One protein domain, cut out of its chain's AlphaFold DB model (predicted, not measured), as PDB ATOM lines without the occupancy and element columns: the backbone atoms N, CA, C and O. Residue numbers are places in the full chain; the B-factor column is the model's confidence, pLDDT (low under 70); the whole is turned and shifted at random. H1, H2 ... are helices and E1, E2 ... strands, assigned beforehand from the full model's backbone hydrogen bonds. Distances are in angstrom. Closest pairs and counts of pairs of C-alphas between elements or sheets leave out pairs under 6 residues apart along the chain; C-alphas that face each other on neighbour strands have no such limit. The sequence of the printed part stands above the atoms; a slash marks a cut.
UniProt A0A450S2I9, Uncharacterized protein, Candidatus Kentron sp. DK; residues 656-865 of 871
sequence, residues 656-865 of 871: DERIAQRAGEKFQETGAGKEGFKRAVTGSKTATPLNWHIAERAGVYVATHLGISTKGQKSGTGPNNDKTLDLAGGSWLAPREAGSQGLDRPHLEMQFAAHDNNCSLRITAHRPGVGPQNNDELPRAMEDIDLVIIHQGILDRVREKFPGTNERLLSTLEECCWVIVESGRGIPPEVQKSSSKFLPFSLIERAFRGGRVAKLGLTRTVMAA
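This is residues 656 to 865 of the 871 residues of an uncharacterized protein of Candidatus Kentron sp. DK (UniProt A0A450S2I9). A twisted four-stranded sheet, E3 E2 E4 E5, and a smaller parallel sheet, E6 E7 E8, meet H4 and H5 in the corner between them, with H5 packed on both sheets. The hairpin of H7 and H8 grazes the small sheet on its side away from H5; H2 and H3 form one end of the longest axis, and the loop of residues 711 to 722 sticks out at the other. The 210 printed residues hold eight helices and eight strands, H1 H2 H3 E1 E2 E3 E4 E5 E6 H4 H5 E7 H6 E8 H7 H8, mixed in class. The larger sheet is mixed; the whole is compact, radius of gyration of the C-alphas 17.8 A, spanning 56 by 43 by 28 A.

H1, residues 657 to 663, begins at C-alpha 657 (-16.870, 37.330, -38.111). H2 is 675 to 682, H3 691 to 697, E1 700 to 702, E2 705 to 710, 16.5 A, and E3 723 to 726. E4, 747 to 755, spans 25.3 A and E5, 758 to 766, 25.5 A. E6 is 787 to 791, H4 792 to 801, 14.3 A, H5 805 to 814, 14.1 A, and E7 818 to 823, 17.0 A. H6 is 829 to 833, E8 837 to 840, H7 841 to 847. H8, 855 to 863, ends at C-alpha 863 (-6.457, 18.510, -45.569).

In the twisted sheet E3 E2 E4 E5, E2 and E4 are parallel, with N 707 and O 750 at 2.8 A. The hairpin E2 and E3 has N 708 and O 723 at 2.8 A; the hairpin E4 and E5 has N 751 and O 762 at 2.8 A. H1, H4 and H5 are on one face, two layers, helices over a sheet. H5 runs across E4 and E5 at a height over the sheet of 9.1 A. H4 and H5 touch at a steep tilt of 45 degrees, opposite ways, closest C-alphas Arg 799 and Asn 806, 5.5 A. E6, H4 H5, E7 and E7, H6, E8 are strand-helix-strand units, parallel neighbours joined through helices, with right-handed crossovers. N 790 and O 820 are 2.9 A apart, N 821 and O 837 2.9 A. H5 is also on this sheet, at 10.7 A; H6 only grazes it with 831 to 832, H7 with 841 to 844, H8 with 861 to 863. H7 and H8 touch, C-alphas of Ala 847 and Leu 858 at 5.7 A. H3 touches H2, closest C-alphas Val 681 and His 693, 5.9 A, and only just touches H1, with 3 pairs within 8 A. E1 pairs with no named strand and runs on into E2 at 69 degrees. Every O i to N i+4 pair is within hydrogen-bond range in H1 to H6 and H8; H7 has 2 of 3.

The C-alphas farthest apart, Thr 670 and Ser 715, are 59.2 A apart. The printed part has no cut. The links H1 to H2, E2 to E3, E3 to E4 and E5 to E6 are long; residues 770 to 775 stand free. Mean pLDDT of the printed part is 77.8, and 45 residues are under 70, among them 711 to 721, 734 to 746 and 765 to 783.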
ATOM      1  N   ASP A 656     -13.284  34.213 -38.210       93.38
ATOM      2  CA  ASP A 656     -14.303  34.682 -39.157       93.38
ATOM      3  C   ASP A 656     -15.430  35.353 -38.366       93.38
ATOM      4  O   ASP A 656     -15.898  34.824 -37.353       93.38
ATOM      5  N   GLU A 657     -15.859  36.535 -38.809       90.62
ATOM      6  CA  GLU A 657     -16.870  37.330 -38.111       90.62
ATOM      7  C   GLU A 657     -18.257  36.666 -38.054       90.62
ATOM      8  O   GLU A 657     -18.970  36.812 -37.058       90.62
ATOM      9  N   ARG A 658     -18.649  35.915 -39.089       89.25
ATOM     10  CA  ARG A 658     -19.974  35.284 -39.221       89.25
ATOM     11  C   ARG A 658     -20.080  34.069 -38.304       89.25
ATOM     12  O   ARG A 658     -21.087  33.892 -37.617       89.25
ATOM     13  N   ILE A 659     -19.030  33.253 -38.249       91.19
ATOM     14  CA  ILE A 659     -18.929  32.123 -37.326       91.19
ATOM     15  C   ILE A 659     -18.794  32.638 -35.890       91.19
ATOM     16  O   ILE A 659     -19.489  32.133 -35.007       91.19
ATOM     17  N   ALA A 660     -17.987  33.680 -35.649       89.81
ATOM     18  CA  ALA A 660     -17.845  34.292 -34.325       89.81
ATOM     19  C   ALA A 660     -19.176  34.846 -33.783       89.81
ATOM     20  O   ALA A 660     -19.461  34.670 -32.597       89.81
ATOM     21  N   GLN A 661     -20.025  35.443 -34.632       87.81
ATOM     22  CA  GLN A 661     -21.376  35.871 -34.238       87.81
ATOM     23  C   GLN A 661     -22.220  34.711 -33.705       87.81
ATOM     24  O   GLN A 661     -22.806  34.817 -32.626       87.81
ATOM     25  N   ARG A 662     -22.242  33.583 -34.425       87.56
ATOM     26  CA  ARG A 662     -23.017  32.394 -34.033       87.56
ATOM     27  C   ARG A 662     -22.386  31.639 -32.862       87.56
ATOM     28  O   ARG A 662     -23.073  30.897 -32.162       87.56
ATOM     29  N   ALA A 663     -21.090  31.817 -32.614       86.31
ATOM     30  CA  ALA A 663     -20.346  31.102 -31.579       86.31
ATOM     31  C   ALA A 663     -20.904  31.354 -30.163       86.31
ATOM     32  O   ALA A 663     -20.892  30.449 -29.324       86.31
ATOM     33  N   GLY A 664     -21.424  32.560 -29.903       80.88
ATOM     34  CA  GLY A 664     -22.002  32.960 -28.616       80.88
ATOM     35  C   GLY A 664     -23.448  32.508 -28.373       80.88
ATOM     36  O   GLY A 664     -23.975  32.730 -27.281       80.88
ATOM     37  N   GLU A 665     -24.106  31.900 -29.360       87.19
ATOM     38  CA  GLU A 665     -25.488  31.436 -29.238       87.19
ATOM     39  C   GLU A 665     -25.588  30.155 -28.399       87.19
ATOM     40  O   GLU A 665     -24.644  29.365 -28.294       87.19
ATOM     41  N   LYS A 666     -26.760  29.940 -27.787       88.50
ATOM     42  CA  LYS A 666     -27.053  28.706 -27.048       88.50
ATOM     43  C   LYS A 666     -27.097  27.532 -28.017       88.50
ATOM     44  O   LYS A 666     -27.833  27.586 -28.999       88.50
ATOM     45  N   PHE A 667     -26.400  26.454 -27.681       87.00
ATOM     46  CA  PHE A 667     -26.472  25.227 -28.462       87.00
ATOM     47  C   PHE A 667     -27.837  24.558 -28.254       87.00
ATOM     48  O   PHE A 667     -28.205  24.211 -27.128       87.00
ATOM     49  N   GLN A 668     -28.604  24.418 -29.334       81.50
ATOM     50  CA  GLN A 668     -29.956  23.859 -29.307       81.50
ATOM     51  C   GLN A 668     -29.956  22.442 -29.876       81.50
ATOM     52  O   GLN A 668     -30.032  22.273 -31.088       81.50
ATOM     53  N   GLU A 669     -29.901  21.437 -29.003       79.38
ATOM     54  CA  GLU A 669     -30.020  20.016 -29.355       79.38
ATOM     55  C   GLU A 669     -30.759  19.251 -28.247       79.38
ATOM     56  O   GLU A 669     -30.785  19.682 -27.092       79.38
ATOM     57  N   THR A 670     -31.340  18.099 -28.581       74.62
ATOM     58  CA  THR A 670     -32.122  17.239 -27.681       74.62
ATOM     59  C   THR A 670     -31.363  16.889 -26.395       74.62
ATOM     60  O   THR A 670     -31.947  16.913 -25.309       74.62
ATOM     61  N   GLY A 671     -30.058  16.598 -26.477       76.44
ATOM     62  CA  GLY A 671     -29.224  16.292 -25.309       76.44
ATOM     63  C   GLY A 671     -28.630  17.507 -24.596       76.44
ATOM     64  O   GLY A 671     -28.132  17.358 -23.480       76.44
ATOM     65  N   ALA A 672     -28.739  18.721 -25.150       83.00
ATOM     66  CA  ALA A 672     -28.057  19.913 -24.624       83.00
ATOM     67  C   ALA A 672     -28.437  20.264 -23.169       83.00
ATOM     68  O   ALA A 672     -27.672  20.902 -22.442       83.00
ATOM     69  N   GLY A 673     -29.626  19.842 -22.728       83.94
ATOM     70  CA  GLY A 673     -30.124  20.057 -21.370       83.94
ATOM     71  C   GLY A 673     -29.578  19.095 -20.306       83.94
ATOM     72  O   GLY A 673     -29.680  19.422 -19.119       83.94
ATOM     73  N   LYS A 674     -29.012  17.947 -20.699       88.81
ATOM     74  CA  LYS A 674     -28.628  16.839 -19.802       88.81
ATOM     75  C   LYS A 674     -27.368  17.167 -19.001       88.81
ATOM     76  O   LYS A 674     -26.462  17.826 -19.513       88.81
ATOM     77  N   GLU A 675     -27.295  16.732 -17.741       88.56
ATOM     78  CA  GLU A 675     -26.173  17.074 -16.851       88.56
ATOM     79  C   GLU A 675     -24.840  16.504 -17.347       88.56
ATOM     80  O   GLU A 675     -23.828  17.205 -17.323       88.56
ATOM     81  N   GLY A 676     -24.839  15.251 -17.807       86.56
ATOM     82  CA  GLY A 676     -23.679  14.567 -18.369       86.56
ATOM     83  C   GLY A 676     -23.168  15.270 -19.620       86.56
ATOM     84  O   GLY A 676     -21.970  15.528 -19.724       86.56
ATOM     85  N   PHE A 677     -24.073  15.686 -20.511       88.56
ATOM     86  CA  PHE A 677     -23.715  16.469 -21.695       88.56
ATOM     87  C   PHE A 677     -23.111  17.824 -21.320       88.56
ATOM     88  O   PHE A 677     -22.011  18.157 -21.758       88.56
ATOM     89  N   LYS A 678     -23.783  18.592 -20.450       88.31
ATOM     90  CA  LYS A 678     -23.284  19.888 -19.965       88.31
ATOM     91  C   LYS A 678     -21.905  19.756 -19.336       88.31
ATOM     92  O   LYS A 678     -21.013  20.535 -19.671       88.31
ATOM     93  N   ARG A 679     -21.698  18.741 -18.490       86.62
ATOM     94  CA  ARG A 679     -20.398  18.452 -17.874       86.62
ATOM     95  C   ARG A 679     -19.350  18.119 -18.933       86.62
ATOM     96  O   ARG A 679     -18.242  18.631 -18.841       86.62
ATOM     97  N   ALA A 680     -19.697  17.316 -19.939       85.75
ATOM     98  CA  ALA A 680     -18.779  16.933 -21.006       85.75
ATOM     99  C   ALA A 680     -18.328  18.119 -21.868       85.75
ATOM    100  O   ALA A 680     -17.176  18.138 -22.294       85.75
ATOM    101  N   VAL A 681     -19.202  19.106 -22.105       85.69
ATOM    102  CA  VAL A 681     -18.893  20.230 -23.007       85.69
ATOM    103  C   VAL A 681     -18.461  21.516 -22.321       85.69
ATOM    104  O   VAL A 681     -17.663  22.260 -22.880       85.69
ATOM    105  N   THR A 682     -18.940  21.778 -21.106       83.69
ATOM    106  CA  THR A 682     -18.632  23.012 -20.360       83.69
ATOM    107  C   THR A 682     -17.764  22.777 -19.123       83.69
ATOM    108  O   THR A 682     -17.295  23.733 -18.512       83.69
ATOM    109  N   GLY A 683     -17.589  21.522 -18.696       82.50
ATOM    110  CA  GLY A 683     -17.012  21.181 -17.391       82.50
ATOM    111  C   GLY A 683     -17.971  21.380 -16.208       82.50
ATOM    112  O   GLY A 683     -17.647  20.990 -15.090       82.50
ATOM    113  N   SER A 684     -19.168  21.936 -16.429       83.00
ATOM    114  CA  SER A 684     -20.178  22.207 -15.401       83.00
ATOM    115  C   SER A 684     -21.489  21.482 -15.696       83.00
ATOM    116  O   SER A 684     -21.914  21.373 -16.838       83.00
ATOM    117  N   LYS A 685     -22.179  21.025 -14.649       85.31
ATOM    118  CA  LYS A 685     -23.521  20.428 -14.771       85.31
ATOM    119  C   LYS A 685     -24.626  21.464 -14.992       85.31
ATOM    120  O   LYS A 685     -25.718  21.118 -15.435       85.31
ATOM    121  N   THR A 686     -24.365  22.727 -14.660       83.38
ATOM    122  CA  THR A 686     -25.378  23.794 -14.635       83.38
ATOM    123  C   THR A 686     -25.198  24.816 -15.750       83.38
ATOM    124  O   THR A 686     -26.168  25.481 -16.119       83.38
ATOM    125  N   ALA A 687     -23.995  24.936 -16.317       83.75
ATOM    126  CA  ALA A 687     -23.735  25.880 -17.394       83.75
ATOM    127  C   ALA A 687     -24.503  25.488 -18.665       83.75
ATOM    128  O   ALA A 687     -24.592  24.315 -19.031       83.75
ATOM    129  N   THR A 688     -25.076  26.486 -19.338       86.00
ATOM    130  CA  THR A 688     -25.741  26.276 -20.629       86.00
ATOM    131  C   THR A 688     -24.677  26.173 -21.724       86.00
ATOM    132  O   THR A 688     -23.893  27.114 -21.865       86.00
ATOM    133  N   PRO A 689     -24.640  25.079 -22.507       87.62
ATOM    134  CA  PRO A 689     -23.708  24.949 -23.617       87.62
ATOM    135  C   PRO A 689     -23.940  26.040 -24.670       87.62
ATOM    136  O   PRO A 689     -25.076  26.397 -24.986       87.62
ATOM    137  N   LEU A 690     -22.841  26.544 -25.220       87.06
ATOM    138  CA  LEU A 690     -22.819  27.526 -26.307       87.06
ATOM    139  C   LEU A 690     -22.129  26.880 -27.507       87.06
ATOM    140  O   LEU A 690     -21.344  25.950 -27.314       87.06
ATOM    141  N   ASN A 691     -22.374  27.378 -28.714       88.50
ATOM    142  CA  ASN A 691     -21.811  26.792 -29.935       88.50
ATOM    143  C   ASN A 691     -20.273  26.709 -29.890       88.50
ATOM    144  O   ASN A 691     -19.697  25.696 -30.284       88.50
ATOM    145  N   TRP A 692     -19.595  27.712 -29.319       85.50
ATOM    146  CA  TRP A 692     -18.136  27.675 -29.170       85.50
ATOM    147  C   TRP A 692     -17.641  26.576 -28.217       85.50
ATOM    148  O   TRP A 692     -16.559  26.042 -28.441       85.50
ATOM    149  N   HIS A 693     -18.418  26.192 -27.194       86.44
ATOM    150  CA  HIS A 693     -18.064  25.061 -26.326       86.44
ATOM    151  C   HIS A 693     -18.069  23.752 -27.125       86.44
ATOM    152  O   HIS A 693     -17.187  22.914 -26.956       86.44
ATOM    153  N   ILE A 694     -19.049  23.580 -28.019       88.94
ATOM    154  CA  ILE A 694     -19.146  22.397 -28.882       88.94
ATOM    155  C   ILE A 694     -17.969  22.358 -29.857       88.94
ATOM    156  O   ILE A 694     -17.296  21.333 -29.963       88.94
ATOM    157  N   ALA A 695     -17.666  23.490 -30.496       90.44
ATOM    158  CA  ALA A 695     -16.503  23.622 -31.364       90.44
ATOM    159  C   ALA A 695     -15.201  23.293 -30.623       90.44
ATOM    160  O   ALA A 695     -14.413  22.468 -31.089       90.44
ATOM    161  N   GLU A 696     -15.008  23.853 -29.427       88.31
ATOM    162  CA  GLU A 696     -13.811  23.635 -28.616       88.31
ATOM    163  C   GLU A 696     -13.613  22.149 -28.287       88.31
ATOM    164  O   GLU A 696     -12.505  21.623 -28.421       88.31
ATOM    165  N   ARG A 697     -14.688  21.446 -27.908       88.69
ATOM    166  CA  ARG A 697     -14.648  20.000 -27.637       88.69
ATOM    167  C   ARG A 697     -14.383  19.153 -28.876       88.69
ATOM    168  O   ARG A 697     -13.808  18.073 -28.737       88.69
ATOM    169  N   ALA A 698     -14.741  19.642 -30.058       91.19
ATOM    170  CA  ALA A 698     -14.393  19.033 -31.338       91.19
ATOM    171  C   ALA A 698     -12.972  19.402 -31.818       91.19
ATOM    172  O   ALA A 698     -12.569  19.000 -32.907       91.19
ATOM    173  N   GLY A 699     -12.189  20.168 -31.043       90.69
ATOM    174  CA  GLY A 699     -10.849  20.616 -31.443       90.69
ATOM    175  C   GLY A 699     -10.867  21.777 -32.444       90.69
ATOM    176  O   GLY A 699      -9.987  21.878 -33.302       90.69
ATOM    177  N   VAL A 700     -11.894  22.623 -32.382       93.00
ATOM    178  CA  VAL A 700     -12.063  23.815 -33.218       93.00
ATOM    179  C   VAL A 700     -12.231  25.037 -32.324       93.00
ATOM    180  O   VAL A 700     -13.190  25.169 -31.570       93.00
ATOM    181  N   TYR A 701     -11.279  25.951 -32.397       91.81
ATOM    182  CA  TYR A 701     -11.212  27.134 -31.560       91.81
ATOM    183  C   TYR A 701     -11.713  28.332 -32.357       91.81
ATOM    184  O   TYR A 701     -11.039  28.798 -33.267       91.81
ATOM    185  N   VAL A 702     -12.905  28.825 -32.031       90.94
ATOM    186  CA  VAL A 702     -13.457  30.026 -32.669       90.94
ATOM    187  C   VAL A 702     -13.008  31.239 -31.870       90.94
ATOM    188  O   VAL A 702     -13.462  31.441 -30.740       90.94
ATOM    189  N   ALA A 703     -12.093  32.027 -32.433       90.56
ATOM    190  CA  ALA A 703     -11.721  33.302 -31.841       90.56
ATOM    191  C   ALA A 703     -12.908  34.259 -31.957       90.56
ATOM    192  O   ALA A 703     -13.544  34.362 -33.003       90.56
ATOM    193  N   THR A 704     -13.204  34.972 -30.880       86.69
ATOM    194  CA  THR A 704     -14.198  36.052 -30.897       86.69
ATOM    195  C   THR A 704     -13.538  37.421 -30.839       86.69
ATOM    196  O   THR A 704     -14.179  38.410 -31.178       86.69
ATOM    197  N   HIS A 705     -12.261  37.484 -30.454       88.69
ATOM    198  CA  HIS A 705     -11.490  38.718 -30.367       88.69
ATOM    199  C   HIS A 705     -10.088  38.546 -30.968       88.69
ATOM    200  O   HIS A 705      -9.465  37.491 -30.819       88.69
ATOM    201  N   LEU A 706      -9.583  39.602 -31.610       91.19
ATOM    202  CA  LEU A 706      -8.211  39.699 -32.113       91.19
ATOM    203  C   LEU A 706      -7.532  40.954 -31.546       91.19
ATOM    204  O   LEU A 706      -7.793  42.070 -31.995       91.19
ATOM    205  N   GLY A 707      -6.664  40.770 -30.557       89.31
ATOM    206  CA  GLY A 707      -5.809  41.809 -29.991       89.31
ATOM    207  C   GLY A 707      -4.591  42.067 -30.875       89.31
ATOM    208  O   GLY A 707      -3.879  41.133 -31.238       89.31
ATOM    209  N   ILE A 708      -4.323  43.326 -31.209       87.69
ATOM    210  CA  ILE A 708      -3.143  43.758 -31.962       87.69
ATOM    211  C   ILE A 708      -2.397  44.824 -31.167       87.69
ATOM    212  O   ILE A 708      -2.958  45.867 -30.826       87.69
ATOM    213  N   SER A 709      -1.114  44.571 -30.920       85.50
ATOM    214  CA  SER A 709      -0.175  45.516 -30.319       85.50
ATOM    215  C   SER A 709       0.935  45.855 -31.310       85.50
ATOM    216  O   SER A 709       1.641  44.975 -31.806       85.50
ATOM    217  N   THR A 710       1.106  47.145 -31.602       80.19
ATOM    218  CA  THR A 710       2.200  47.658 -32.439       80.19
ATOM    219  C   THR A 710       2.940  48.763 -31.686       80.19
ATOM    220  O   THR A 710       2.322  49.659 -31.106       80.19
ATOM    221  N   LYS A 711       4.280  48.729 -31.683       67.75
ATOM    222  CA  LYS A 711       5.068  49.884 -31.223       67.75
ATOM    223  C   LYS A 711       5.105  50.938 -32.326       67.75
ATOM    224  O   LYS A 711       5.483  50.642 -33.456       67.75
ATOM    225  N   GLY A 712       4.759  52.179 -31.991       55.38
ATOM    226  CA  GLY A 712       4.932  53.300 -32.908       55.38
ATOM    227  C   GLY A 712       6.411  53.506 -33.244       55.38
ATOM    228  O   GLY A 712       7.238  53.678 -32.348       55.38
ATOM    229  N   GLN A 713       6.751  53.535 -34.535       43.94
ATOM    230  CA  GLN A 713       8.026  54.074 -35.012       43.94
ATOM    231  C   GLN A 713       8.089  55.571 -34.671       43.94
ATOM    232  O   GLN A 713       7.657  56.402 -35.465       43.94
ATOM    233  N   LYS A 714       8.572  55.909 -33.470       41.16
ATOM    234  CA  LYS A 714       9.341  57.118 -33.109       41.16
ATOM    235  C   LYS A 714       9.438  57.225 -31.585       41.16
ATOM    236  O   LYS A 714       8.452  57.478 -30.905       41.16
ATOM    237  N   SER A 715      10.659  57.027 -31.084       40.00
ATOM    238  CA  SER A 715      11.198  57.571 -29.828       40.00
ATOM    239  C   SER A 715      10.223  57.719 -28.644       40.00
ATOM    240  O   SER A 715       9.618  58.768 -28.461       40.00
ATOM    241  N   GLY A 716      10.163  56.704 -27.780       41.34
ATOM    242  CA  GLY A 716      10.099  56.860 -26.316       41.34
ATOM    243  C   GLY A 716       8.889  57.520 -25.636       41.34
ATOM    244  O   GLY A 716       8.846  57.478 -24.411       41.34
ATOM    245  N   THR A 717       7.920  58.110 -26.343       38.50
ATOM    246  CA  THR A 717       6.803  58.844 -25.701       38.50
ATOM    247  C   THR A 717       5.439  58.715 -26.395       38.50
ATOM    248  O   THR A 717       4.475  59.337 -25.951       38.50
ATOM    249  N   GLY A 718       5.308  57.909 -27.453       42.03
ATOM    250  CA  GLY A 718       4.014  57.659 -28.105       42.03
ATOM    251  C   GLY A 718       3.138  56.655 -27.332       42.03
ATOM    252  O   GLY A 718       3.681  55.707 -26.766       42.03
ATOM    253  N   PRO A 719       1.800  56.820 -27.299       48.56
ATOM    254  CA  PRO A 719       0.905  55.844 -26.674       48.56
ATOM    255  C   PRO A 719       1.005  54.483 -27.383       48.56
ATOM    256  O   PRO A 719       1.035  54.431 -28.613       48.56
ATOM    257  N   ASN A 720       1.040  53.385 -26.616       57.66
ATOM    258  CA  ASN A 720       0.869  52.035 -27.163       57.66
ATOM    259  C   ASN A 720      -0.426  51.989 -27.986       57.66
ATOM    260  O   ASN A 720      -1.495  52.350 -27.488       57.66
ATOM    261  N   ASN A 721      -0.331  51.540 -29.235       68.44
ATOM    262  CA  ASN A 721      -1.456  51.482 -30.165       68.44
ATOM    263  C   ASN A 721      -2.197  50.139 -30.055       68.44
ATOM    264  O   ASN A 721      -2.559  49.528 -31.056       68.44
ATOM    265  N   ASP A 722      -2.403  49.681 -28.823       80.50
ATOM    266  CA  ASP A 722      -3.045  48.402 -28.541       80.50
ATOM    267  C   ASP A 722      -4.545  48.522 -28.836       80.50
ATOM    268  O   ASP A 722      -5.228  49.428 -28.338       80.50
ATOM    269  N   LYS A 723      -5.066  47.633 -29.682       86.44
ATOM    270  CA  LYS A 723      -6.492  47.563 -30.024       86.44
ATOM    271  C   LYS A 723      -6.938  46.117 -30.100       86.44
ATOM    272  O   LYS A 723      -6.208  45.282 -30.620       86.44
ATOM    273  N   THR A 724      -8.166  45.858 -29.678       87.88
ATOM    274  CA  THR A 724      -8.798  44.547 -29.835       87.88
ATOM    275  C   THR A 724      -9.948  44.679 -30.818       87.88
ATOM    276  O   THR A 724     -10.805  45.541 -30.656       87.88
ATOM    277  N   LEU A 725      -9.952  43.868 -31.868       89.31
ATOM    278  CA  LEU A 725     -11.080  43.738 -32.781       89.31
ATOM    279  C   LEU A 725     -12.065  42.730 -32.186       89.31
ATOM    280  O   LEU A 725     -11.712  41.564 -32.020       89.31
ATOM    281  N   ASP A 726     -13.285  43.171 -31.889       89.12
ATOM    282  CA  ASP A 726     -14.415  42.267 -31.672       89.12
ATOM    283  C   ASP A 726     -14.803  41.684 -33.033       89.12
ATOM    284  O   ASP A 726     -15.266  42.408 -33.918       89.12
ATOM    285  N   LEU A 727     -14.566  40.387 -33.227       89.06
ATOM    286  CA  LEU A 727     -14.834  39.722 -34.499       89.06
ATOM    287  C   LEU A 727     -16.338  39.615 -34.756       89.06
ATOM    288  O   LEU A 727     -16.762  39.794 -35.893       89.06
ATOM    289  N   ALA A 728     -17.148  39.403 -33.718       84.38
ATOM    290  CA  ALA A 728     -18.595  39.271 -33.860       84.38
ATOM    291  C   ALA A 728     -19.278  40.629 -34.106       84.38
ATOM    292  O   ALA A 728     -20.162  40.745 -34.960       84.38
ATOM    293  N   GLY A 729     -18.869  41.667 -33.368       82.69
ATOM    294  CA  GLY A 729     -19.374  43.035 -33.527       82.69
ATOM    295  C   GLY A 729     -18.718  43.814 -34.671       82.69
ATOM    296  O   GLY A 729     -19.243  44.834 -35.113       82.69
ATOM    297  N   GLY A 730     -17.568  43.348 -35.158       84.44
ATOM    298  CA  GLY A 730     -16.789  43.953 -36.235       84.44
ATOM    299  C   GLY A 730     -16.153  45.304 -35.905       84.44
ATOM    300  O   GLY A 730     -15.745  46.026 -36.816       84.44
ATOM    301  N   SER A 731     -16.073  45.659 -34.621       86.88
ATOM    302  CA  SER A 731     -15.625  46.974 -34.159       86.88
ATOM    303  C   SER A 731     -14.329  46.894 -33.350       86.88
ATOM    304  O   SER A 731     -14.039  45.898 -32.691       86.88
ATOM    305  N   TRP A 732     -13.520  47.955 -33.422       87.25
ATOM    306  CA  TRP A 732     -12.279  48.066 -32.653       87.25
ATOM    307  C   TRP A 732     -12.561  48.614 -31.250       87.25
ATOM    308  O   TRP A 732     -12.929  49.781 -31.104       87.25
ATOM    309  N   LEU A 733     -12.306  47.802 -30.229       83.19
ATOM    310  CA  LEU A 733     -12.423  48.147 -28.816       83.19
ATOM    311  C   LEU A 733     -11.166  48.871 -28.302       83.19
ATOM    312  O   LEU A 733     -10.054  48.724 -28.828       83.19
ATOM    313  N   ALA A 734     -11.335  49.688 -27.260       65.25
ATOM    314  CA  ALA A 734     -10.222  50.327 -26.562       65.25
ATOM    315  C   ALA A 734      -9.553  49.348 -25.568       65.25
ATOM    316  O   ALA A 734     -10.255  48.565 -24.930       65.25
ATOM    317  N   PRO A 735      -8.224  49.435 -25.341       58.06
ATOM    318  CA  PRO A 735      -7.451  48.457 -24.556       58.06
ATOM    319  C   PRO A 735      -7.807  48.363 -23.054       58.06
ATOM    320  O   PRO A 735      -7.167  47.617 -22.319       58.06
ATOM    321  N   ARG A 736      -8.807  49.114 -22.563       48.84
ATOM    322  CA  ARG A 736      -9.232  49.138 -21.149       48.84
ATOM    323  C   ARG A 736     -10.683  48.724 -20.880       48.84
ATOM    324  O   ARG A 736     -11.030  48.587 -19.713       48.84
ATOM    325  N   GLU A 737     -11.507  48.465 -21.895       47.72
ATOM    326  CA  GLU A 737     -12.880  47.961 -21.677       47.72
ATOM    327  C   GLU A 737     -12.931  46.437 -21.447       47.72
ATOM    328  O   GLU A 737     -13.887  45.928 -20.871       47.72
ATOM    329  N   ALA A 738     -11.867  45.705 -21.790       45.69
ATOM    330  CA  ALA A 738     -11.791  44.251 -21.616       45.69
ATOM    331  C   ALA A 738     -11.474  43.789 -20.172       45.69
ATOM    332  O   ALA A 738     -11.597  42.608 -19.863       45.69
ATOM    333  N   GLY A 739     -11.037  44.695 -19.284       44.06
ATOM    334  CA  GLY A 739     -10.305  44.315 -18.067       44.06
ATOM    335  C   GLY A 739     -11.044  44.340 -16.726       44.06
ATOM    336  O   GLY A 739     -10.536  43.748 -15.780       44.06
ATOM    337  N   SER A 740     -12.189  45.013 -16.566       41.38
ATOM    338  CA  SER A 740     -12.807  45.075 -15.220       41.38
ATOM    339  C   SER A 740     -14.265  45.519 -15.122       41.38
ATOM    340  O   SER A 740     -14.850  45.336 -14.058       41.38
ATOM    341  N   GLN A 741     -14.895  46.029 -16.181       41.19
ATOM    342  CA  GLN A 741     -16.344  46.262 -16.226       41.19
ATOM    343  C   GLN A 741     -16.809  46.179 -17.688       41.19
ATOM    344  O   GLN A 741     -16.554  47.118 -18.432       41.19
ATOM    345  N   GLY A 742     -17.473  45.094 -18.120       43.00
ATOM    346  CA  GLY A 742     -18.264  45.167 -19.365       43.00
ATOM    347  C   GLY A 742     -18.394  43.947 -20.282       43.00
ATOM    348  O   GLY A 742     -19.252  43.991 -21.156       43.00
ATOM    349  N   LEU A 743     -17.645  42.853 -20.115       50.34
ATOM    350  CA  LEU A 743     -17.874  41.629 -20.904       50.34
ATOM    351  C   LEU A 743     -18.266  40.474 -19.982       50.34
ATOM    352  O   LEU A 743     -17.462  39.616 -19.638       50.34
ATOM    353  N   ASP A 744     -19.544  40.437 -19.606       55.03
ATOM    354  CA  ASP A 744     -20.178  39.380 -18.794       55.03
ATOM    355  C   ASP A 744     -20.217  37.997 -19.493       55.03
ATOM    356  O   ASP A 744     -20.919  37.079 -19.064       55.03
ATOM    357  N   ARG A 745     -19.500  37.828 -20.615       62.56
ATOM    358  CA  ARG A 745     -19.554  36.644 -21.478       62.56
ATOM    359  C   ARG A 745     -18.161  36.038 -21.686       62.56
ATOM    360  O   ARG A 745     -17.210  36.777 -21.943       62.56
ATOM    361  N   PRO A 746     -18.032  34.701 -21.610       64.88
ATOM    362  CA  PRO A 746     -16.786  34.021 -21.935       64.88
ATOM    363  C   PRO A 746     -16.410  34.236 -23.402       64.88
ATOM    364  O   PRO A 746     -17.284  34.227 -24.272       64.88
ATOM    365  N   HIS A 747     -15.121  34.435 -23.668       74.50
ATOM    366  CA  HIS A 747     -14.606  34.728 -25.005       74.50
ATOM    367  C   HIS A 747     -13.197  34.152 -25.217       74.50
ATOM    368  O   HIS A 747     -12.478  33.874 -24.257       74.50
ATOM    369  N   LEU A 748     -12.812  33.964 -26.483       80.69
ATOM    370  CA  LEU A 748     -11.481  33.507 -26.885       80.69
ATOM    371  C   LEU A 748     -10.786  34.638 -27.647       80.69
ATOM    372  O   LEU A 748     -11.272  35.060 -28.700       80.69
ATOM    373  N   GLU A 749      -9.670  35.127 -27.111       85.00
ATOM    374  CA  GLU A 749      -8.863  36.185 -27.716       85.00
ATOM    375  C   GLU A 749      -7.562  35.610 -28.284       85.00
ATOM    376  O   GLU A 749      -6.813  34.909 -27.598       85.00
ATOM    377  N   MET A 750      -7.275  35.944 -29.538       88.62
ATOM    378  CA  MET A 750      -5.950  35.800 -30.130       88.62
ATOM    379  C   MET A 750      -5.225  37.142 -30.032       88.62
ATOM    380  O   MET A 750      -5.748  38.158 -30.472       88.62
ATOM    381  N   GLN A 751      -4.021  37.161 -29.473       87.06
ATOM    382  CA  GLN A 751      -3.196  38.356 -29.329       87.06
ATOM    383  C   GLN A 751      -1.986  38.263 -30.255       87.06
ATOM    384  O   GLN A 751      -1.218  37.304 -30.190       87.06
ATOM    385  N   PHE A 752      -1.803  39.284 -31.087       86.88
ATOM    386  CA  PHE A 752      -0.641  39.488 -31.936       86.88
ATOM    387  C   PHE A 752       0.106  40.744 -31.495       86.88
ATOM    388  O   PHE A 752      -0.453  41.841 -31.474       86.88
ATOM    389  N   ALA A 753       1.386  40.595 -31.167       83.38
ATOM    390  CA  ALA A 753       2.257  41.721 -30.872       83.38
ATOM    391  C   ALA A 753       3.384  41.789 -31.901       83.38
ATOM    392  O   ALA A 753       4.125  40.823 -32.081       83.38
ATOM    393  N   ALA A 754       3.521  42.940 -32.555       80.88
ATOM    394  CA  ALA A 754       4.619  43.250 -33.457       80.88
ATOM    395  C   ALA A 754       5.529  44.303 -32.803       80.88
ATOM    396  O   ALA A 754       5.187  45.489 -32.704       80.88
ATOM    397  N   HIS A 755       6.700  43.865 -32.341       76.88
ATOM    398  CA  HIS A 755       7.700  44.703 -31.686       76.88
ATOM    399  C   HIS A 755       9.012  44.666 -32.469       76.88
ATOM    400  O   HIS A 755       9.740  43.680 -32.422       76.88
ATOM    401  N   ASP A 756       9.337  45.760 -33.158       71.44
ATOM    402  CA  ASP A 756      10.552  45.900 -33.970       71.44
ATOM    403  C   ASP A 756      10.720  44.738 -34.979       71.44
ATOM    404  O   ASP A 756       9.987  44.697 -35.973       71.44
ATOM    405  N   ASN A 757      11.643  43.806 -34.693       65.19
ATOM    406  CA  ASN A 757      11.965  42.602 -35.477       65.19
ATOM    407  C   ASN A 757      11.406  41.299 -34.871       65.19
ATOM    408  O   ASN A 757      11.751  40.221 -35.341       65.19
ATOM    409  N   ASN A 758      10.610  41.377 -33.804       73.69
ATOM    410  CA  ASN A 758      10.061  40.208 -33.133       73.69
ATOM    411  C   ASN A 758       8.532  40.270 -33.122       73.69
ATOM    412  O   ASN A 758       7.931  41.265 -32.706       73.69
ATOM    413  N   CYS A 759       7.911  39.188 -33.570       80.12
ATOM    414  CA  CYS A 759       6.469  39.018 -33.561       80.12
ATOM    415  C   CYS A 759       6.111  37.880 -32.607       80.12
ATOM    416  O   CYS A 759       6.787  36.855 -32.570       80.12
ATOM    417  N   SER A 760       5.060  38.060 -31.811       82.25
ATOM    418  CA  SER A 760       4.581  37.025 -30.895       82.25
ATOM    419  C   SER A 760       3.081  36.837 -31.014       82.25
ATOM    420  O   SER A 760       2.340  37.811 -31.161       82.25
ATOM    421  N   LEU A 761       2.652  35.587 -30.880       84.25
ATOM    422  CA  LEU A 761       1.256  35.187 -30.917       84.25
ATOM    423  C   LEU A 761       0.884  34.435 -29.638       84.25
ATOM    424  O   LEU A 761       1.630  33.567 -29.181       84.25
ATOM    425  N   ARG A 762      -0.285  34.745 -29.075       83.50
ATOM    426  CA  ARG A 762      -0.829  34.075 -27.888       83.50
ATOM    427  C   ARG A 762      -2.333  33.884 -28.027       83.50
ATOM    428  O   ARG A 762      -3.012  34.766 -28.537       83.50
ATOM    429  N   ILE A 763      -2.854  32.768 -27.524       80.25
ATOM    430  CA  ILE A 763      -4.296  32.547 -27.392       80.25
ATOM    431  C   ILE A 763      -4.658  32.530 -25.908       80.25
ATOM    432  O   ILE A 763      -4.053  31.799 -25.115       80.25
ATOM    433  N   THR A 764      -5.671  33.310 -25.539       74.06
ATOM    434  CA  THR A 764      -6.175  33.413 -24.169       74.06
ATOM    435  C   THR A 764      -7.681  33.173 -24.154       74.06
ATOM    436  O   THR A 764      -8.436  33.801 -24.893       74.06
ATOM    437  N   ALA A 765      -8.131  32.239 -23.315       69.81
ATOM    438  CA  ALA A 765      -9.550  32.013 -23.062       69.81
ATOM    439  C   ALA A 765      -9.959  32.753 -21.784       69.81
ATOM    440  O   ALA A 765      -9.378  32.526 -20.726       69.81
ATOM    441  N   HIS A 766     -10.976  33.604 -21.869       67.56
ATOM    442  CA  HIS A 766     -11.497  34.378 -20.746       67.56
ATOM    443  C   HIS A 766     -12.832  33.779 -20.285       67.56
ATOM    444  O   HIS A 766     -13.764  33.648 -21.081       67.56
ATOM    445  N   ARG A 767     -12.946  33.400 -19.003       61.69
ATOM    446  CA  ARG A 767     -14.157  32.798 -18.408       61.69
ATOM    447  C   ARG A 767     -14.653  33.640 -17.215       61.69
ATOM    448  O   ARG A 767     -13.907  33.783 -16.250       61.69
ATOM    449  N   PRO A 768     -15.889  34.179 -17.223       47.84
ATOM    450  CA  PRO A 768     -16.427  34.925 -16.085       47.84
ATOM    451  C   PRO A 768     -16.603  34.025 -14.850       47.84
ATOM    452  O   PRO A 768     -17.128  32.918 -14.961       47.84
ATOM    453  N   GLY A 769     -16.204  34.504 -13.667       41.47
ATOM    454  CA  GLY A 769     -16.515  33.869 -12.375       41.47
ATOM    455  C   GLY A 769     -15.564  32.762 -11.896       41.47
ATOM    456  O   GLY A 769     -15.737  32.272 -10.780       41.47
ATOM    457  N   VAL A 770     -14.537  32.397 -12.668       39.47
ATOM    458  CA  VAL A 770     -13.413  31.582 -12.181       39.47
ATOM    459  C   VAL A 770     -12.303  32.559 -11.812       39.47
ATOM    460  O   VAL A 770     -11.666  33.133 -12.685       39.47
ATOM    461  N   GLY A 771     -12.144  32.850 -10.519       33.28
ATOM    462  CA  GLY A 771     -11.095  33.762 -10.063       33.28
ATOM    463  C   GLY A 771      -9.693  33.262 -10.456       33.28
ATOM    464  O   GLY A 771      -9.508  32.054 -10.617       33.28
ATOM    465  N   PRO A 772      -8.686  34.153 -10.524       30.19
ATOM    466  CA  PRO A 772      -7.324  33.857 -10.997       30.19
ATOM    467  C   PRO A 772      -6.509  32.914 -10.081       30.19
ATOM    468  O   PRO A 772      -5.286  32.873 -10.159       30.19
ATOM    469  N   GLN A 773      -7.154  32.181  -9.166       31.66
ATOM    470  CA  GLN A 773      -6.502  31.326  -8.166       31.66
ATOM    471  C   GLN A 773      -6.692  29.818  -8.373       31.66
ATOM    472  O   GLN A 773      -6.103  29.043  -7.625       31.66
ATOM    473  N   ASN A 774      -7.422  29.385  -9.402       30.98
ATOM    474  CA  ASN A 774      -7.336  28.001  -9.869       30.98
ATOM    475  C   ASN A 774      -6.549  27.994 -11.180       30.98
ATOM    476  O   ASN A 774      -6.914  28.699 -12.114       30.98
ATOM    477  N   ASN A 775      -5.463  27.220 -11.220       31.52
ATOM    478  CA  ASN A 775      -4.445  27.105 -12.276       31.52
ATOM    479  C   ASN A 775      -4.945  26.665 -13.684       31.52
ATOM    480  O   ASN A 775      -4.192  26.036 -14.423       31.52
ATOM    481  N   ASP A 776      -6.175  26.991 -14.084       38.19
ATOM    482  CA  ASP A 776      -6.762  26.632 -15.384       38.19
ATOM    483  C   ASP A 776      -6.716  27.771 -16.426       38.19
ATOM    484  O   ASP A 776      -7.133  27.573 -17.567       38.19
ATOM    485  N   GLU A 777      -6.142  28.939 -16.100       39.94
ATOM    486  CA  GLU A 777      -5.689  29.936 -17.092       39.94
ATOM    487  C   GLU A 777      -4.367  29.496 -17.751       39.94
ATOM    488  O   GLU A 777      -3.394  30.247 -17.795       39.94
ATOM    489  N   LEU A 778      -4.278  28.260 -18.246       40.25
ATOM    490  CA  LEU A 778      -3.141  27.873 -19.080       40.25
ATOM    491  C   LEU A 778      -3.304  28.585 -20.434       40.25
ATOM    492  O   LEU A 778      -4.220  28.227 -21.182       40.25
ATOM    493  N   PRO A 779      -2.475  29.598 -20.776       44.66
ATOM    494  CA  PRO A 779      -2.458  30.117 -22.134       44.66
ATOM    495  C   PRO A 779      -2.213  28.947 -23.075       44.66
ATOM    496  O   PRO A 779      -1.259  28.189 -22.897       44.66
ATOM    497  N   ARG A 780      -3.084  28.787 -24.070       59.38
ATOM    498  CA  ARG A 780      -2.813  27.829 -25.135       59.38
ATOM    499  C   ARG A 780      -1.672  28.413 -25.949       59.38
ATOM    500  O   ARG A 780      -1.800  29.508 -26.502       59.38
ATOM    501  N   ALA A 781      -0.539  27.722 -25.968       60.69
ATOM    502  CA  ALA A 781       0.545  28.089 -26.862       60.69
ATOM    503  C   ALA A 781       0.039  27.964 -28.307       60.69
ATOM    504  O   ALA A 781      -0.667  27.015 -28.635       60.69
ATOM    505  N   MET A 782       0.411  28.891 -29.192       66.62
ATOM    506  CA  MET A 782       0.141  28.732 -30.632       66.62
ATOM    507  C   MET A 782       0.754  27.451 -31.205       66.62
ATOM    508  O   MET A 782       0.285  26.943 -32.213       66.62
ATOM    509  N   GLU A 783       1.776  26.909 -30.541       63.59
ATOM    510  CA  GLU A 783       2.392  25.617 -30.856       63.59
ATOM    511  C   GLU A 783       1.389  24.447 -30.759       63.59
ATOM    512  O   GLU A 783       1.579  23.397 -31.382       63.59
ATOM    513  N   ASP A 784       0.277  24.650 -30.042       75.00
ATOM    514  CA  ASP A 784      -0.850  23.728 -29.958       75.00
ATOM    515  C   ASP A 784      -1.905  23.917 -31.058       75.00
ATOM    516  O   ASP A 784      -2.925  23.234 -31.047       75.00
ATOM    517  N   ILE A 785      -1.702  24.819 -32.015       86.94
ATOM    518  CA  ILE A 785      -2.575  24.965 -33.181       86.94
ATOM    519  C   ILE A 785      -1.891  24.331 -34.390       86.94
ATOM    520  O   ILE A 785      -0.689  24.485 -34.612       86.94
ATOM    521  N   ASP A 786      -2.653  23.560 -35.161       89.50
ATOM    522  CA  ASP A 786      -2.149  22.888 -36.359       89.50
ATOM    523  C   ASP A 786      -2.450  23.721 -37.614       89.50
ATOM    524  O   ASP A 786      -1.610  23.828 -38.510       89.50
ATOM    525  N   LEU A 787      -3.618  24.369 -37.638       92.25
ATOM    526  CA  LEU A 787      -4.126  25.154 -38.759       92.25
ATOM    527  C   LEU A 787      -4.882  26.398 -38.272       92.25
ATOM    528  O   LEU A 787      -5.666  26.322 -37.325       92.25
ATOM    529  N   VAL A 788      -4.714  27.509 -38.987       93.75
ATOM    530  CA  VAL A 788      -5.503  28.737 -38.849       93.75
ATOM    531  C   VAL A 788      -6.306  28.978 -40.125       93.75
ATOM    532  O   VAL A 788      -5.750  28.969 -41.221       93.75
ATOM    533  N   ILE A 789      -7.603  29.232 -39.977       95.00
ATOM    534  CA  ILE A 789      -8.484  29.706 -41.049       95.00
ATOM    535  C   ILE A 789      -8.855  31.152 -40.730       95.00
ATOM    536  O   ILE A 789      -9.382  31.421 -39.649       95.00
ATOM    537  N   ILE A 790      -8.565  32.074 -41.647       94.31
ATOM    538  CA  ILE A 790      -8.822  33.504 -41.463       94.31
ATOM    539  C   ILE A 790      -9.645  34.078 -42.616       94.31
ATOM    540  O   ILE A 790      -9.286  33.939 -43.786       94.31
ATOM    541  N   HIS A 791     -10.735  34.761 -42.279       93.19
ATOM    542  CA  HIS A 791     -11.544  35.485 -43.246       93.19
ATOM    543  C   HIS A 791     -10.777  36.681 -43.810       93.19
ATOM    544  O   HIS A 791     -10.201  37.483 -43.061       93.19
ATOM    545  N   GLN A 792     -10.834  36.864 -45.130       90.88
ATOM    546  CA  GLN A 792     -10.219  38.001 -45.816       90.88
ATOM    547  C   GLN A 792     -10.671  39.350 -45.229       90.88
ATOM    548  O   GLN A 792      -9.849  40.250 -45.060       90.88
ATOM    549  N   GLY A 793     -11.946  39.485 -44.844       91.00
ATOM    550  CA  GLY A 793     -12.474  40.728 -44.271       91.00
ATOM    551  C   GLY A 793     -11.788  41.146 -42.962       91.00
ATOM    552  O   GLY A 793     -11.682  42.339 -42.670       91.00
ATOM    553  N   ILE A 794     -11.261  40.193 -42.188       91.88
ATOM    554  CA  ILE A 794     -10.471  40.487 -40.984       91.88
ATOM    555  C   ILE A 794      -9.104  41.040 -41.378       91.88
ATOM    556  O   ILE A 794      -8.686  42.062 -40.833       91.88
ATOM    557  N   LEU A 795      -8.427  40.413 -42.345       90.88
ATOM    558  CA  LEU A 795      -7.141  40.893 -42.858       90.88
ATOM    559  C   LEU A 795      -7.258  42.315 -43.417       90.88
ATOM    560  O   LEU A 795      -6.400  43.153 -43.136       90.88
ATOM    561  N   ASP A 796      -8.345  42.609 -44.131       89.88
ATOM    562  CA  ASP A 796      -8.634  43.942 -44.660       89.88
ATOM    563  C   ASP A 796      -8.782  44.976 -43.541       89.88
ATOM    564  O   ASP A 796      -8.128  46.017 -43.575       89.88
ATOM    565  N   ARG A 797      -9.549  44.668 -42.488       90.88
ATOM    566  CA  ARG A 797      -9.700  45.560 -41.323       90.88
ATOM    567  C   ARG A 797      -8.386  45.782 -40.581       90.88
ATOM    568  O   ARG A 797      -8.126  46.893 -40.116       90.88
ATOM    569  N   VAL A 798      -7.561  44.741 -40.449       90.25
ATOM    570  CA  VAL A 798      -6.223  44.858 -39.853       90.25
ATOM    571  C   VAL A 798      -5.349  45.766 -40.708       90.25
ATOM    572  O   VAL A 798      -4.718  46.665 -40.161       90.25
ATOM    573  N   ARG A 799      -5.357  45.594 -42.032       89.31
ATOM    574  CA  ARG A 799      -4.612  46.426 -42.985       89.31
ATOM    575  C   ARG A 799      -5.049  47.890 -42.943       89.31
ATOM    576  O   ARG A 799      -4.202  48.777 -42.907       89.31
ATOM    577  N   GLU A 800      -6.355  48.148 -42.909       89.81
ATOM    578  CA  GLU A 800      -6.921  49.499 -42.802       89.81
ATOM    579  C   GLU A 800      -6.523  50.186 -41.492       89.81
ATOM    580  O   GLU A 800      -6.200  51.376 -41.477       89.81
ATOM    581  N   LYS A 801      -6.536  49.445 -40.376       88.88
ATOM    582  CA  LYS A 801      -6.234  49.997 -39.051       88.88
ATOM    583  C   LYS A 801      -4.735  50.119 -38.776       88.88
ATOM    584  O   LYS A 801      -4.310  51.085 -38.141       88.88
ATOM    585  N   PHE A 802      -3.964  49.141 -39.235       87.44
ATOM    586  CA  PHE A 802      -2.533  48.971 -39.008       87.44
ATOM    587  C   PHE A 802      -1.829  48.598 -40.330       87.44
ATOM    588  O   PHE A 802      -1.511  47.427 -40.559       87.44
ATOM    589  N   PRO A 803      -1.548  49.576 -41.209       85.44
ATOM    590  CA  PRO A 803      -0.912  49.314 -42.501       85.44
ATOM    591  C   PRO A 803       0.389  48.504 -42.372       85.44
ATOM    592  O   PRO A 803       1.231  48.814 -41.527       85.44
ATOM    593  N   GLY A 804       0.553  47.461 -43.193       81.25
ATOM    594  CA  GLY A 804       1.733  46.580 -43.190       81.25
ATOM    595  C   GLY A 804       1.758  45.517 -42.079       81.25
ATOM    596  O   GLY A 804       2.724  44.762 -41.952       81.25
ATOM    597  N   THR A 805       0.739  45.483 -41.214       84.69
ATOM    598  CA  THR A 805       0.661  44.538 -40.084       84.69
ATOM    599  C   THR A 805       0.024  43.213 -40.492       84.69
ATOM    600  O   THR A 805       0.341  42.186 -39.904       84.69
ATOM    601  N   ASN A 806      -0.825  43.208 -41.521       84.06
ATOM    602  CA  ASN A 806      -1.446  42.000 -42.058       84.06
ATOM    603  C   ASN A 806      -0.409  41.040 -42.663       84.06
ATOM    604  O   ASN A 806      -0.474  39.850 -42.373       84.06
ATOM    605  N   GLU A 807       0.581  41.527 -43.426       84.38
ATOM    606  CA  GLU A 807       1.637  40.659 -43.971       84.38
ATOM    607  C   GLU A 807       2.479  40.046 -42.848       84.38
ATOM    608  O   GLU A 807       2.775  38.856 -42.878       84.38
ATOM    609  N   ARG A 808       2.803  40.838 -41.814       85.88
ATOM    610  CA  ARG A 808       3.537  40.357 -40.630       85.88
ATOM    611  C   ARG A 808       2.731  39.350 -39.816       85.88
ATOM    612  O   ARG A 808       3.297  38.396 -39.291       85.88
ATOM    613  N   LEU A 809       1.423  39.564 -39.681       88.00
ATOM    614  CA  LEU A 809       0.528  38.631 -39.003       88.00
ATOM    615  C   LEU A 809       0.517  37.286 -39.736       88.00
ATOM    616  O   LEU A 809       0.747  36.259 -39.103       88.00
ATOM    617  N   LEU A 810       0.309  37.301 -41.056       87.69
ATOM    618  CA  LEU A 810       0.312  36.094 -41.883       87.69
ATOM    619  C   LEU A 810       1.659  35.372 -41.821       87.69
ATOM    620  O   LEU A 810       1.675  34.185 -41.519       87.69
ATOM    621  N   SER A 811       2.779  36.079 -41.995       84.75
ATOM    622  CA  SER A 811       4.105  35.452 -41.935       84.75
ATOM    623  C   SER A 811       4.379  34.816 -40.567       84.75
ATOM    624  O   SER A 811       4.884  33.700 -40.489       84.75
ATOM    625  N   THR A 812       3.981  35.484 -39.476       86.81
ATOM    626  CA  THR A 812       4.147  34.952 -38.111       86.81
ATOM    627  C   THR A 812       3.270  33.718 -37.877       86.81
ATOM    628  O   THR A 812       3.697  32.769 -37.218       86.81
ATOM    629  N   LEU A 813       2.047  33.702 -38.417       87.38
ATOM    630  CA  LEU A 813       1.172  32.530 -38.361       87.38
ATOM    631  C   LEU A 813       1.763  31.365 -39.156       87.38
ATOM    632  O   LEU A 813       1.865  30.262 -38.623       87.38
ATOM    633  N   GLU A 814       2.216  31.622 -40.383       84.69
ATOM    634  CA  GLU A 814       2.827  30.624 -41.265       84.69
ATOM    635  C   GLU A 814       4.098  30.012 -40.654       84.69
ATOM    636  O   GLU A 814       4.430  28.860 -40.927       84.69
ATOM    637  N   GLU A 815       4.832  30.735 -39.806       81.38
ATOM    638  CA  GLU A 815       5.979  30.204 -39.055       81.38
ATOM    639  C   GLU A 815       5.613  29.183 -37.966       81.38
ATOM    640  O   GLU A 815       6.486  28.419 -37.536       81.38
ATOM    641  N   CYS A 816       4.365  29.181 -37.495       78.19
ATOM    642  CA  CYS A 816       3.927  28.389 -36.341       78.19
ATOM    643  C   CYS A 816       2.908  27.301 -36.699       78.19
ATOM    644  O   CYS A 816       2.821  26.293 -36.003       78.19
ATOM    645  N   CYS A 817       2.134  27.513 -37.757       85.44
ATOM    646  CA  CYS A 817       1.045  26.648 -38.178       85.44
ATOM    647  C   CYS A 817       0.744  26.862 -39.661       85.44
ATOM    648  O   CYS A 817       1.227  27.805 -40.289       85.44
ATOM    649  N   TRP A 818      -0.092  26.000 -40.223       89.31
ATOM    650  CA  TRP A 818      -0.623  26.231 -41.555       89.31
ATOM    651  C   TRP A 818      -1.659  27.356 -41.557       89.31
ATOM    652  O   TRP A 818      -2.389  27.533 -40.581       89.31
ATOM    653  N   VAL A 819      -1.763  28.076 -42.675       90.19
ATOM    654  CA  VAL A 819      -2.715  29.180 -42.841       90.19
ATOM    655  C   VAL A 819      -3.551  28.973 -44.098       90.19
ATOM    656  O   VAL A 819      -3.024  28.735 -45.186       90.19
ATOM    657  N   ILE A 820      -4.866  29.088 -43.936       91.94
ATOM    658  CA  ILE A 820      -5.844  29.157 -45.018       91.94
ATOM    659  C   ILE A 820      -6.547  30.509 -44.932       91.94
ATOM    660  O   ILE A 820      -7.045  30.893 -43.872       91.94
ATOM    661  N   VAL A 821      -6.618  31.210 -46.060       90.62
ATOM    662  CA  VAL A 821      -7.444  32.409 -46.201       90.62
ATOM    663  C   VAL A 821      -8.775  32.010 -46.822       90.62
ATOM    664  O   VAL A 821      -8.800  31.276 -47.809       90.62
ATOM    665  N   GLU A 822      -9.880  32.495 -46.269       91.44
ATOM    666  CA  GLU A 822     -11.208  32.252 -46.834       91.44
ATOM    667  C   GLU A 822     -11.926  33.536 -47.259       91.44
ATOM    668  O   GLU A 822     -11.644  34.631 -46.762       91.44
ATOM    669  N   SER A 823     -12.818  33.403 -48.243       86.06
ATOM    670  CA  SER A 823     -13.627  34.499 -48.782       86.06
ATOM    671  C   SER A 823     -14.972  33.996 -49.304       86.06
ATOM    672  O   SER A 823     -15.071  32.928 -49.907       86.06
ATOM    673  N   GLY A 824     -16.012  34.821 -49.154       77.56
ATOM    674  CA  GLY A 824     -17.324  34.605 -49.779       77.56
ATOM    675  C   GLY A 824     -17.499  35.240 -51.168       77.56
ATOM    676  O   GLY A 824     -18.616  35.266 -51.672       77.56
ATOM    677  N   ARG A 825     -16.453  35.830 -51.768       73.25
ATOM    678  CA  ARG A 825     -16.544  36.604 -53.033       73.25
ATOM    679  C   ARG A 825     -15.564  36.129 -54.113       73.25
ATOM    680  O   ARG A 825     -15.102  36.930 -54.922       73.25
ATOM    681  N   GLY A 826     -15.224  34.841 -54.099       72.12
ATOM    682  CA  GLY A 826     -14.129  34.289 -54.898       72.12
ATOM    683  C   GLY A 826     -12.755  34.586 -54.288       72.12
ATOM    684  O   GLY A 826     -12.657  35.139 -53.186       72.12
ATOM    685  N   ILE A 827     -11.693  34.190 -54.994       76.62
ATOM    686  CA  ILE A 827     -10.316  34.272 -54.490       76.62
ATOM    687  C   ILE A 827      -9.848  35.740 -54.507       76.62
ATOM    688  O   ILE A 827      -9.766  36.326 -55.593       76.62
ATOM    689  N   PRO A 828      -9.493  36.342 -53.354       78.62
ATOM    690  CA  PRO A 828      -9.019  37.725 -53.297       78.62
ATOM    691  C   PRO A 828      -7.748  37.945 -54.141       78.62
ATOM    692  O   PRO A 828      -6.878  37.069 -54.150       78.62
ATOM    693  N   PRO A 829      -7.573  39.102 -54.813       77.69
ATOM    694  CA  PRO A 829      -6.388  39.378 -55.634       77.69
ATOM    695  C   PRO A 829      -5.057  39.239 -54.887       77.69
ATOM    696  O   PRO A 829      -4.044  38.883 -55.485       77.69
ATOM    697  N   GLU A 830      -5.035  39.523 -53.586       74.94
ATOM    698  CA  GLU A 830      -3.861  39.347 -52.731       74.94
ATOM    699  C   GLU A 830      -3.530  37.865 -52.521       74.94
ATOM    700  O   GLU A 830      -2.368  37.483 -52.618       74.94
ATOM    701  N   VAL A 831      -4.547  37.018 -52.330       74.44
ATOM    702  CA  VAL A 831      -4.401  35.556 -52.199       74.44
ATOM    703  C   VAL A 831      -4.057  34.906 -53.542       74.44
ATOM    704  O   VAL A 831      -3.397  33.871 -53.595       74.44
ATOM    705  N   GLN A 832      -4.451  35.510 -54.665       72.88
ATOM    706  CA  GLN A 832      -3.995  35.076 -55.993       72.88
ATOM    707  C   GLN A 832      -2.483  35.290 -56.179       72.88
ATOM    708  O   GLN A 832      -1.857  34.536 -56.916       72.88
ATOM    709  N   LYS A 833      -1.900  36.282 -55.492       72.56
ATOM    710  CA  LYS A 833      -0.468  36.624 -55.553       72.56
ATOM    711  C   LYS A 833       0.365  36.027 -54.417       72.56
ATOM    712  O   LYS A 833       1.587  36.077 -54.492       72.56
ATOM    713  N   SER A 834      -0.262  35.529 -53.353       71.38
ATOM    714  CA  SER A 834       0.436  34.894 -52.233       71.38
ATOM    715  C   SER A 834       0.539  33.378 -52.415       71.38
ATOM    716  O   SER A 834      -0.159  32.772 -53.230       71.38
ATOM    717  N   SER A 835       1.393  32.749 -51.605       72.25
ATOM    718  CA  SER A 835       1.485  31.291 -51.490       72.25
ATOM    719  C   SER A 835       0.439  30.689 -50.542       72.25
ATOM    720  O   SER A 835       0.483  29.492 -50.266       72.25
ATOM    721  N   SER A 836      -0.470  31.497 -49.992       79.94
ATOM    722  CA  SER A 836      -1.443  31.039 -49.001       79.94
ATOM    723  C   SER A 836      -2.518  30.169 -49.662       79.94
ATOM    724  O   SER A 836      -2.986  30.440 -50.772       79.94
ATOM    725  N   LYS A 837      -2.934  29.113 -48.962       87.00
ATOM    726  CA  LYS A 837      -4.034  28.253 -49.409       87.00
ATOM    727  C   LYS A 837      -5.374  28.982 -49.263       87.00
ATOM    728  O   LYS A 837      -5.515  29.860 -48.410       87.00
ATOM    729  N   PHE A 838      -6.349  28.610 -50.090       86.00
ATOM    730  CA  PHE A 838      -7.650  29.276 -50.174       86.00
ATOM    731  C   PHE A 838      -8.814  28.299 -49.988       86.00
ATOM    732  O   PHE A 838      -8.755  27.182 -50.500       86.00
ATOM    733  N   LEU A 839      -9.884  28.745 -49.321       86.69
ATOM    734  CA  LEU A 839     -11.182  28.065 -49.293       86.69
ATOM    735  C   LEU A 839     -12.344  29.067 -49.464       86.69
ATOM    736  O   LEU A 839     -12.282  30.170 -48.924       86.69
ATOM    737  N   PRO A 840     -13.432  28.708 -50.164       84.06
ATOM    738  CA  PRO A 840     -14.650  29.498 -50.187       84.06
ATOM    739  C   PRO A 840     -15.379  29.386 -48.851       84.06
ATOM    740  O   PRO A 840     -15.358  28.344 -48.186       84.06
ATOM    741  N   PHE A 841     -16.082  30.455 -48.488       85.88
ATOM    742  CA  PHE A 841     -16.808  30.499 -47.226       85.88
ATOM    743  C   PHE A 841     -17.873  29.404 -47.087       85.88
ATOM    744  O   PHE A 841     -18.032  28.895 -45.984       85.88
ATOM    745  N   SER A 842     -18.590  29.010 -48.144       80.69
ATOM    746  CA  SER A 842     -19.640  27.978 -48.036       80.69
ATOM    747  C   SER A 842     -19.157  26.670 -47.431       80.69
ATOM    748  O   SER A 842     -19.894  26.050 -46.665       80.69
ATOM    749  N   LEU A 843     -17.927  26.252 -47.742       82.69
ATOM    750  CA  LEU A 843     -17.352  25.029 -47.196       82.69
ATOM    751  C   LEU A 843     -17.096  25.158 -45.695       82.69
ATOM    752  O   LEU A 843     -17.302  24.203 -44.947       82.69
ATOM    753  N   ILE A 844     -16.713  26.356 -45.247       88.06
ATOM    754  CA  ILE A 844     -16.593  26.669 -43.826       88.06
ATOM    755  C   ILE A 844     -17.984  26.748 -43.198       88.06
ATOM    756  O   ILE A 844     -18.247  26.051 -42.228       88.06
ATOM    757  N   GLU A 845     -18.918  27.515 -43.760       86.19
ATOM    758  CA  GLU A 845     -20.271  27.667 -43.220       86.19
ATOM    759  C   GLU A 845     -20.992  26.328 -43.070       86.19
ATOM    760  O   GLU A 845     -21.617  26.089 -42.035       86.19
ATOM    761  N   ARG A 846     -20.878  25.435 -44.061       82.56
ATOM    762  CA  ARG A 846     -21.443  24.081 -44.012       82.56
ATOM    763  C   ARG A 846     -20.952  23.312 -42.792       82.56
ATOM    764  O   ARG A 846     -21.746  22.622 -42.156       82.56
ATOM    765  N   ALA A 847     -19.683  23.482 -42.421       88.06
ATOM    766  CA  ALA A 847     -19.140  22.865 -41.226       88.06
ATOM    767  C   ALA A 847     -19.740  23.412 -39.923       88.06
ATOM    768  O   ALA A 847     -19.667  22.724 -38.912       88.06
ATOM    769  N   PHE A 848     -20.353  24.601 -39.938       87.06
ATOM    770  CA  PHE A 848     -20.915  25.268 -38.757       87.06
ATOM    771  C   PHE A 848     -22.445  25.451 -38.783       87.06
ATOM    772  O   PHE A 848     -23.009  26.202 -37.973       87.06
ATOM    773  N   ARG A 849     -23.152  24.797 -39.715       76.44
ATOM    774  CA  ARG A 849     -24.610  24.941 -39.867       76.44
ATOM    775  C   ARG A 849     -25.353  24.580 -38.579       76.44
ATOM    776  O   ARG A 849     -25.037  23.621 -37.878       76.44
ATOM    777  N   GLY A 850     -26.341  25.408 -38.232       69.00
ATOM    778  CA  GLY A 850     -27.155  25.237 -37.026       69.00
ATOM    779  C   GLY A 850     -26.379  25.307 -35.702       69.00
ATOM    780  O   GLY A 850     -26.907  24.863 -34.688       69.00
ATOM    781  N   GLY A 851     -25.139  25.808 -35.680       70.12
ATOM    782  CA  GLY A 851     -24.302  25.818 -34.474       70.12
ATOM    783  C   GLY A 851     -23.640  24.473 -34.147       70.12
ATOM    784  O   GLY A 851     -23.060  24.327 -33.071       70.12
ATOM    785  N   ARG A 852     -23.731  23.485 -35.049       80.75
ATOM    786  CA  ARG A 852     -23.014  22.201 -34.963       80.75
ATOM    787  C   ARG A 852     -21.621  22.369 -35.549       80.75
ATOM    788  O   ARG A 852     -21.381  23.332 -36.261       80.75
ATOM    789  N   VAL A 853     -20.718  21.432 -35.271       90.00
ATOM    790  CA  VAL A 853     -19.413  21.373 -35.943       90.00
ATOM    791  C   VAL A 853     -19.295  20.043 -36.673       90.00
ATOM    792  O   VAL A 853     -19.073  19.013 -36.038       90.00
ATOM    793  N   ALA A 854     -19.435  20.073 -38.000       92.75
ATOM    794  CA  ALA A 854     -19.145  18.947 -38.884       92.75
ATOM    795  C   ALA A 854     -17.619  18.805 -39.016       92.75
ATOM    796  O   ALA A 854     -16.982  19.272 -39.965       92.75
ATOM    797  N   LYS A 855     -17.011  18.268 -37.956       94.00
ATOM    798  CA  LYS A 855     -15.565  18.209 -37.770       94.00
ATOM    799  C   LYS A 855     -14.874  17.316 -38.802       94.00
ATOM    800  O   LYS A 855     -13.778  17.673 -39.239       94.00
ATOM    801  N   LEU A 856     -15.474  16.191 -39.191       94.31
ATOM    802  CA  LEU A 856     -14.915  15.297 -40.208       94.31
ATOM    803  C   LEU A 856     -14.888  15.999 -41.570       94.31
ATOM    804  O   LEU A 856     -13.826  16.087 -42.182       94.31
ATOM    805  N   GLY A 857     -16.011  16.573 -42.002       91.31
ATOM    806  CA  GLY A 857     -16.130  17.314 -43.256       91.31
ATOM    807  C   GLY A 857     -15.198  18.526 -43.320       91.31
ATOM    808  O   GLY A 857     -14.516  18.721 -44.329       91.31
ATOM    809  N   LEU A 858     -15.084  19.291 -42.226       93.12
ATOM    810  CA  LEU A 858     -14.121  20.394 -42.132       93.12
ATOM    811  C   LEU A 858     -12.683  19.891 -42.279       93.12
ATOM    812  O   LEU A 858     -11.909  20.474 -43.032       93.12
ATOM    813  N   THR A 859     -12.329  18.803 -41.588       94.19
ATOM    814  CA  THR A 859     -10.971  18.239 -41.623       94.19
ATOM    815  C   THR A 859     -10.625  17.708 -43.016       94.19
ATOM    816  O   THR A 859      -9.573  18.052 -43.546       94.19
ATOM    817  N   ARG A 860     -11.528  16.956 -43.661       90.62
ATOM    818  CA  ARG A 860     -11.356  16.499 -45.052       90.62
ATOM    819  C   ARG A 860     -11.120  17.674 -46.002       90.62
ATOM    820  O   ARG A 860     -10.170  17.648 -46.778       90.62
ATOM    821  N   THR A 861     -11.932  18.725 -45.875       87.75
ATOM    822  CA  THR A 861     -11.832  19.933 -46.705       87.75
ATOM    823  C   THR A 861     -10.472  20.613 -46.567       87.75
ATOM    824  O   THR A 861      -9.829  20.919 -47.568       87.75
ATOM    825  N   VAL A 862     -10.011  20.851 -45.335       90.62
ATOM    826  CA  VAL A 862      -8.745  21.567 -45.117       90.62
ATOM    827  C   VAL A 862      -7.538  20.713 -45.492       90.62
ATOM    828  O   VAL A 862      -6.587  21.243 -46.052       90.62
ATOM    829  N   MET A 863      -7.578  19.399 -45.251       90.06
ATOM    830  CA  MET A 863      -6.457  18.510 -45.569       90.06
ATOM    831  C   MET A 863      -6.256  18.324 -47.073       90.06
ATOM    832  O   MET A 863      -5.118  18.172 -47.518       90.06
ATOM    833  N   ALA A 864      -7.343  18.383 -47.845       81.50
ATOM    834  CA  ALA A 864      -7.314  18.339 -49.303       81.50
ATOM    835  C   ALA A 864      -6.920  19.683 -49.947       81.50
ATOM    836  O   ALA A 864      -6.672  19.732 -51.151       81.50
ATOM    837  N   ALA A 865      -6.854  20.780 -49.183       83.19
ATOM    838  CA  ALA A 865      -6.574  22.095 -49.746       83.19
ATOM    839  C   ALA A 865      -5.143  22.168 -50.313       83.19
ATOM    840  O   ALA A 865      -4.139  22.091 -49.596       83.19
TER     841      ALA A 865